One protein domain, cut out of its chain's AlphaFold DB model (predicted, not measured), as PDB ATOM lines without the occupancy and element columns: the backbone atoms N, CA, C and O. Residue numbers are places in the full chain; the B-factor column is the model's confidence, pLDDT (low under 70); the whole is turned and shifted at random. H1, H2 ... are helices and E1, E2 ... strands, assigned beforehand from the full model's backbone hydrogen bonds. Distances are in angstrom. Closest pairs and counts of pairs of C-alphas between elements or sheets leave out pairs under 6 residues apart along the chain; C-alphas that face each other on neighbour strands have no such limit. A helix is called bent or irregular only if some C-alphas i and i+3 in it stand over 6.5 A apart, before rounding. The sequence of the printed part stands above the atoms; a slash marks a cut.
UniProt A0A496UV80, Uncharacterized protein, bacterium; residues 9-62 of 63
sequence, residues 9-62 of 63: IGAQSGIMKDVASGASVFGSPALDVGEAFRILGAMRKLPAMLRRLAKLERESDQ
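What this domain is: This is residues 9 to 62 of the 63 residues of an uncharacterized protein of bacterium (UniProt A0A496UV80). A small head of loops, residues 9 to 32 with the short strand E1, sits at one end of a long bent helix, H1, whose residues 41 to 60 stick out as an arm. The arm makes most of the length: the printed part spans 55 by 16 by 16 A and is extended, with a radius of gyration of the C-alphas of 16.9 A. It has 54 residues, with E1 before H1, and is mostly helix.

Where its parts are: Residues 9 to 23 hold no named element. E1 is residues 24 to 26, 7.1 A long, from C-alpha 24 at (95.205, 27.353, -26.248). By its hydrogen bonds H1, residues 33 to 60, was assigned as one helix, but it is bent: C-alphas 44 and 47 are 7.3 A apart. Arm H1a, residues 33 to 44, is 16.4 A long; arm H1b, residues 47 to 60, is 20.2 A long and ends at C-alpha 60 (88.606, 4.086, 9.979).

How they stand to each other: E1 pairs with no named strand, but its residues 25 to 26 pair antiparallel with residues 31 to 32. The closest C-alphas of E1 and H1a, those of Val 25 and Val 33, are 4.6 A apart. H1a and H1b stand at a steep tilt of 56 degrees. E1 and H1b are apart. In H1a and H1b every O i to N i+4 pair is within hydrogen-bond range.

The domain as a whole: The C-alphas of Ser 21 and Gln 62, the two farthest apart, are 55.6 A apart. The printed part has no cut, the link from E1 to H1 is short, and no printed residue is under 70 in pLDDT.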
ATOM      1  N   ILE A   9      90.796  28.271 -29.500       98.19
ATOM      2  CA  ILE A   9      89.672  28.172 -28.561       98.19
ATOM      3  C   ILE A   9      88.884  26.911 -28.896       98.19
ATOM      4  O   ILE A   9      88.421  26.755 -30.025       98.19
ATOM      5  N   GLY A  10      88.736  26.000 -27.936       98.00
ATOM      6  CA  GLY A  10      87.910  24.813 -28.149       98.00
ATOM      7  C   GLY A  10      86.416  25.152 -28.209       98.00
ATOM      8  O   GLY A  10      85.959  26.123 -27.599       98.00
ATOM      9  N   ALA A  11      85.645  24.345 -28.941       97.75
ATOM     10  CA  ALA A  11      84.204  24.541 -29.076       97.75
ATOM     11  C   ALA A  11      83.514  24.607 -27.702       97.75
ATOM     12  O   ALA A  11      83.904  23.908 -26.769       97.75
ATOM     13  N   GLN A  12      82.484  25.454 -27.603       97.19
ATOM     14  CA  GLN A  12      81.709  25.685 -26.375       97.19
ATOM     15  C   GLN A  12      82.510  26.281 -25.202       97.19
ATOM     16  O   GLN A  12      82.099  26.162 -24.048       97.19
ATOM     17  N   SER A  13      83.632  26.951 -25.476       98.06
ATOM     18  CA  SER A  13      84.374  27.657 -24.430       98.06
ATOM     19  C   SER A  13      83.772  29.026 -24.112       98.06
ATOM     20  O   SER A  13      83.372  29.764 -25.013       98.06
ATOM     21  N   GLY A  14      83.750  29.387 -22.830       97.81
ATOM     22  CA  GLY A  14      83.313  30.696 -22.346       97.81
ATOM     23  C   GLY A  14      84.500  31.587 -21.993       97.81
ATOM     24  O   GLY A  14      85.087  31.434 -20.923       97.81
ATOM     25  N   ILE A  15      84.861  32.534 -22.862       97.25
ATOM     26  CA  ILE A  15      85.935  33.496 -22.574       97.25
ATOM     27  C   ILE A  15      85.385  34.634 -21.705       97.25
ATOM     28  O   ILE A  15      84.507  35.375 -22.136       97.25
ATOM     29  N   MET A  16      85.915  34.783 -20.489       95.19
ATOM     30  CA  MET A  16      85.491  35.830 -19.542       95.19
ATOM     31  C   MET A  16      86.579  36.884 -19.269       95.19
ATOM     32  O   MET A  16      86.335  37.847 -18.547       95.19
ATOM     33  N   LYS A  17      87.791  36.697 -19.809       94.38
ATOM     34  CA  LYS A  17      88.971  37.558 -19.613       94.38
ATOM     35  C   LYS A  17      89.788  37.635 -20.903       94.38
ATOM     36  O   LYS A  17      89.572  36.839 -21.814       94.38
ATOM     37  N   ASP A  18      90.716  38.585 -20.973       97.44
ATOM     38  CA  ASP A  18      91.651  38.692 -22.094       97.44
ATOM     39  C   ASP A  18      92.505  37.417 -22.226       97.44
ATOM     40  O   ASP A  18      92.887  36.806 -21.225       97.44
ATOM     41  N   VAL A  19      92.807  37.020 -23.464       97.38
ATOM     42  CA  VAL A  19      93.589  35.819 -23.784       97.38
ATOM     43  C   VAL A  19      94.833  36.228 -24.568       97.38
ATOM     44  O   VAL A  19      94.728  36.838 -25.631       97.38
ATOM     45  N   ALA A  20      96.013  35.892 -24.047       97.25
ATOM     46  CA  ALA A  20      97.290  36.209 -24.685       97.25
ATOM     47  C   ALA A  20      97.467  35.480 -26.029       97.25
ATOM     48  O   ALA A  20      96.964  34.373 -26.217       97.25
ATOM     49  N   SER A  21      98.217  36.085 -26.956       98.31
ATOM     50  CA  SER A  21      98.526  35.500 -28.270       98.31
ATOM     51  C   SER A  21      99.138  34.098 -28.154       98.31
ATOM     52  O   SER A  21      99.926  33.826 -27.252       98.31
ATOM     53  N   GLY A  22      98.781  33.209 -29.081       98.25
ATOM     54  CA  GLY A  22      99.278  31.829 -29.141       98.25
ATOM     55  C   GLY A  22      98.735  30.875 -28.067       98.25
ATOM     56  O   GLY A  22      99.014  29.675 -28.127       98.25
ATOM     57  N   ALA A  23      97.945  31.362 -27.102       98.00
ATOM     58  CA  ALA A  23      97.363  30.519 -26.063       98.00
ATOM     59  C   ALA A  23      96.384  29.483 -26.638       98.00
ATOM     60  O   ALA A  23      95.798  29.655 -27.709       98.00
ATOM     61  N   SER A  24      96.199  28.378 -25.919       98.56
ATOM     62  CA  SER A  24      95.205  27.353 -26.248       98.56
ATOM     63  C   SER A  24      94.313  27.136 -25.040       98.56
ATOM     64  O   SER A  24      94.808  26.768 -23.979       98.56
ATOM     65  N   VAL A  25      93.017  27.400 -25.192       98.44
ATOM     66  CA  VAL A  25      92.073  27.451 -24.070       98.44
ATOM     67  C   VAL A  25      90.833  26.599 -24.313       98.44
ATOM     68  O   VAL A  25      90.404  26.409 -25.456       98.44
ATOM     69  N   PHE A  26      90.255  26.079 -23.231       98.50
ATOM     70  CA  PHE A  26      89.056  25.243 -23.273       98.50
ATOM     71  C   PHE A  26      88.188  25.399 -22.014       98.50
ATOM     72  O   PHE A  26      88.706  25.644 -20.925       98.50
ATOM     73  N   GLY A  27      86.875  25.197 -22.162       97.50
ATOM     74  CA  GLY A  27      85.908  25.131 -21.061       97.50
ATOM     75  C   GLY A  27      85.152  26.437 -20.814       97.50
ATOM     76  O   GLY A  27      85.351  27.435 -21.504       97.50
ATOM     77  N   SER A  28      84.247  26.429 -19.834       97.06
ATOM     78  CA  SER A  28      83.450  27.600 -19.448       97.06
ATOM     79  C   SER A  28      83.417  27.740 -17.917       97.06
ATOM     80  O   SER A  28      82.779  26.913 -17.262       97.06
ATOM     81  N   PRO A  29      84.108  28.742 -17.331       95.75
ATOM     82  CA  PRO A  29      85.021  29.674 -18.000       95.75
ATOM     83  C   PRO A  29      86.214  28.958 -18.645       95.75
ATOM     84  O   PRO A  29      86.617  27.880 -18.212       95.75
ATOM     85  N   ALA A  30      86.774  29.562 -19.689       97.44
ATOM     86  CA  ALA A  30      87.913  29.006 -20.399       97.44
ATOM     87  C   ALA A  30      89.189  29.086 -19.553       97.44
ATOM     88  O   ALA A  30      89.517  30.140 -19.002       97.44
ATOM     89  N   LEU A  31      89.907  27.968 -19.495       97.38
ATOM     90  CA  LEU A  31      91.201  27.809 -18.829       97.38
ATOM     91  C   LEU A  31      92.266  27.429 -19.859       97.38
ATOM     92  O   LEU A  31      91.929  27.115 -21.003       97.38
ATOM     93  N   ASP A  32      93.537  27.399 -19.448       97.56
ATOM     94  CA  ASP A  32      94.576  26.733 -20.238       97.56
ATOM     95  C   ASP A  32      94.137  25.299 -20.577       97.56
ATOM     96  O   ASP A  32      93.614  24.568 -19.730       97.56
ATOM     97  N   VAL A  33      94.331  24.885 -21.829       98.06
ATOM     98  CA  VAL A  33      93.826  23.597 -22.323       98.06
ATOM     99  C   VAL A  33      94.376  22.408 -21.526       98.06
ATOM    100  O   VAL A  33      93.656  21.437 -21.285       98.06
ATOM    101  N   GLY A  34      95.628  22.484 -21.062       98.00
ATOM    102  CA  GLY A  34      96.242  21.435 -20.256       98.00
ATOM    103  C   GLY A  34      95.616  21.343 -18.867       98.00
ATOM    104  O   GLY A  34      95.367  20.243 -18.368       98.00
ATOM    105  N   GLU A  35      95.324  22.485 -18.249       97.94
ATOM    106  CA  GLU A  35      94.595  22.546 -16.982       97.94
ATOM    107  C   GLU A  35      93.168  22.008 -17.122       97.94
ATOM    108  O   GLU A  35      92.775  21.110 -16.370       97.94
ATOM    109  N   ALA A  36      92.427  22.473 -18.129       98.19
ATOM    110  CA  ALA A  36      91.054  22.045 -18.375       98.19
ATOM    111  C   ALA A  36      90.954  20.520 -18.555       98.19
ATOM    112  O   ALA A  36      90.089  19.869 -17.963       98.19
ATOM    113  N   PHE A  37      91.873  19.912 -19.312       97.88
ATOM    114  CA  PHE A  37      91.884  18.461 -19.518       97.88
ATOM    115  C   PHE A  37      92.283  17.668 -18.275       97.88
ATOM    116  O   PHE A  37      91.736  16.582 -18.053       97.88
ATOM    117  N   ARG A  38      93.174  18.192 -17.424       98.31
ATOM    118  CA  ARG A  38      93.459  17.570 -16.121       98.31
ATOM    119  C   ARG A  38      92.218  17.563 -15.231       98.31
ATOM    120  O   ARG A  38      91.906  16.520 -14.658       98.31
ATOM    121  N   ILE A  39      91.487  18.677 -15.172       98.12
ATOM    122  CA  ILE A  39      90.238  18.787 -14.405       98.12
ATOM    123  C   ILE A  39      89.202  17.792 -14.933       98.12
ATOM    124  O   ILE A  39      88.686  16.989 -14.160       98.12
ATOM    125  N   LEU A  40      88.957  17.758 -16.246       97.69
ATOM    126  CA  LEU A  40      88.032  16.793 -16.855       97.69
ATOM    127  C   LEU A  40      88.439  15.339 -16.582       97.69
ATOM    128  O   LEU A  40      87.594  14.489 -16.292       97.69
ATOM    129  N   GLY A  41      89.739  15.042 -16.645       98.00
ATOM    130  CA  GLY A  41      90.281  13.732 -16.296       98.00
ATOM    131  C   GLY A  41      89.995  13.349 -14.843       98.00
ATOM    132  O   GLY A  41      89.599  12.212 -14.580       98.00
ATOM    133  N   ALA A  42      90.151  14.291 -13.909       98.19
ATOM    134  CA  ALA A  42      89.824  14.097 -12.500       98.19
ATOM    135  C   ALA A  42      88.312  13.934 -12.283       98.19
ATOM    136  O   ALA A  42      87.897  12.981 -11.628       98.19
ATOM    137  N   MET A  43      87.482  14.778 -12.905       98.19
ATOM    138  CA  MET A  43      86.017  14.682 -12.849       98.19
ATOM    139  C   MET A  43      85.523  13.312 -13.317       98.19
ATOM    140  O   MET A  43      84.678  12.702 -12.668       98.19
ATOM    141  N   ARG A  44      86.102  12.770 -14.395       98.25
ATOM    142  CA  ARG A  44      85.755  11.428 -14.886       98.25
ATOM    143  C   ARG A  44      86.116  10.315 -13.895       98.25
ATOM    144  O   ARG A  44      85.460   9.277 -13.880       98.25
ATOM    145  N   LYS A  45      87.142  10.520 -13.064       98.19
ATOM    146  CA  LYS A  45      87.564   9.582 -12.008       98.19
ATOM    147  C   LYS A  45      86.846   9.809 -10.673       98.19
ATOM    148  O   LYS A  45      86.850   8.902  -9.840       98.19
ATOM    149  N   LEU A  46      86.203  10.962 -10.484       98.62
ATOM    150  CA  LEU A  46      85.583  11.375  -9.225       98.62
ATOM    151  C   LEU A  46      84.632  10.320  -8.634       98.62
ATOM    152  O   LEU A  46      84.780  10.022  -7.452       98.62
ATOM    153  N   PRO A  47      83.744   9.645  -9.395       98.19
ATOM    154  CA  PRO A  47      82.865   8.629  -8.811       98.19
ATOM    155  C   PRO A  47      83.622   7.445  -8.191       98.19
ATOM    156  O   PRO A  47      83.226   6.921  -7.152       98.19
ATOM    157  N   ALA A  48      84.719   7.009  -8.816       98.44
ATOM    158  CA  ALA A  48      85.555   5.939  -8.275       98.44
ATOM    159  C   ALA A  48      86.338   6.409  -7.041       98.44
ATOM    160  O   ALA A  48      86.468   5.655  -6.078       98.44
ATOM    161  N   MET A  49      86.810   7.660  -7.053       98.44
ATOM    162  CA  MET A  49      87.470   8.280  -5.903       98.44
ATOM    163  C   MET A  49      86.518   8.388  -4.706       98.44
ATOM    164  O   MET A  49      86.908   7.997  -3.613       98.44
ATOM    165  N   LEU A  50      85.265   8.804  -4.917       98.19
ATOM    166  CA  LEU A  50      84.239   8.879  -3.869       98.19
ATOM    167  C   LEU A  50      83.923   7.503  -3.264       98.19
ATOM    168  O   LEU A  50      83.857   7.374  -2.046       98.19
ATOM    169  N   ARG A  51      83.800   6.448  -4.084       98.31
ATOM    170  CA  ARG A  51      83.618   5.074  -3.567       98.31
ATOM    171  C   ARG A  51      84.799   4.608  -2.724       98.31
ATOM    172  O   ARG A  51      84.603   3.942  -1.712       98.31
ATOM    173  N   ARG A  52      86.022   4.930  -3.155       98.19
ATOM    174  CA  ARG A  52      87.237   4.589  -2.412       98.19
ATOM    175  C   ARG A  52      87.302   5.349  -1.089       98.19
ATOM    176  O   ARG A  52      87.635   4.732  -0.089       98.19
ATOM    177  N   LEU A  53      86.955   6.635  -1.087       98.06
ATOM    178  CA  LEU A  53      86.904   7.451   0.124       98.06
ATOM    179  C   LEU A  53      85.891   6.889   1.130       98.06
ATOM    180  O   LEU A  53      86.275   6.582   2.247       98.06
ATOM    181  N   ALA A  54      84.659   6.609   0.695       97.31
ATOM    182  CA  ALA A  54      83.626   6.037   1.563       97.31
ATOM    183  C   ALA A  54      84.011   4.665   2.147       97.31
ATOM    184  O   ALA A  54      83.588   4.308   3.244       97.31
ATOM    185  N   LYS A  55      84.792   3.862   1.409       97.56
ATOM    186  CA  LYS A  55      85.338   2.602   1.930       97.56
ATOM    187  C   LYS A  55      86.355   2.865   3.047       97.56
ATOM    188  O   LYS A  55      86.257   2.228   4.086       97.56
ATOM    189  N   LEU A  56      87.288   3.791   2.823       97.50
ATOM    190  CA  LEU A  56      88.322   4.145   3.798       97.50
ATOM    191  C   LEU A  56      87.719   4.752   5.073       97.50
ATOM    192  O   LEU A  56      88.152   4.402   6.162       97.50
ATOM    193  N   GLU A  57      86.698   5.602   4.946       97.00
ATOM    194  CA  GLU A  57      85.978   6.176   6.094       97.00
ATOM    195  C   GLU A  57      85.347   5.077   6.962       97.00
ATOM    196  O   GLU A  57      85.562   5.046   8.166       97.00
ATOM    197  N   ARG A  58      84.676   4.086   6.355       95.88
ATOM    198  CA  ARG A  58      84.096   2.953   7.106       95.88
ATOM    199  C   ARG A  58      85.129   2.079   7.802       95.88
ATOM    200  O   ARG A  58      84.794   1.466   8.808       95.88
ATOM    201  N   GLU A  59      86.309   1.916   7.210       95.19
ATOM    202  CA  GLU A  59      87.400   1.142   7.809       95.19
ATOM    203  C   GLU A  59      87.988   1.898   9.007       95.19
ATOM    204  O   GLU A  59      88.224   1.288  10.040       95.19
ATOM    205  N   SER A  60      88.125   3.224   8.895       90.69
ATOM    206  CA  SER A  60      88.606   4.086   9.979       90.69
ATOM    207  C   SER A  60      87.632   4.207  11.155       90.69
ATOM    208  O   SER A  60      88.087   4.415  12.271       90.69
ATOM    209  N   ASP A  61      86.320   4.103  10.924       84.00
ATOM    210  CA  ASP A  61      85.296   4.172  11.982       84.00
ATOM    211  C   ASP A  61      85.155   2.857  12.782       84.00
ATOM    212  O   ASP A  61      84.410   2.801  13.761       84.00
ATOM    213  N   GLN A  62      85.801   1.774  12.334       70.75
ATOM    214  CA  GLN A  62      85.742   0.442  12.956       70.75
ATOM    215  C   GLN A  62      86.943   0.135  13.871       70.75
ATOM    216  O   GLN A  62      86.987  -0.956  14.445       70.75
TER     217      GLN A  62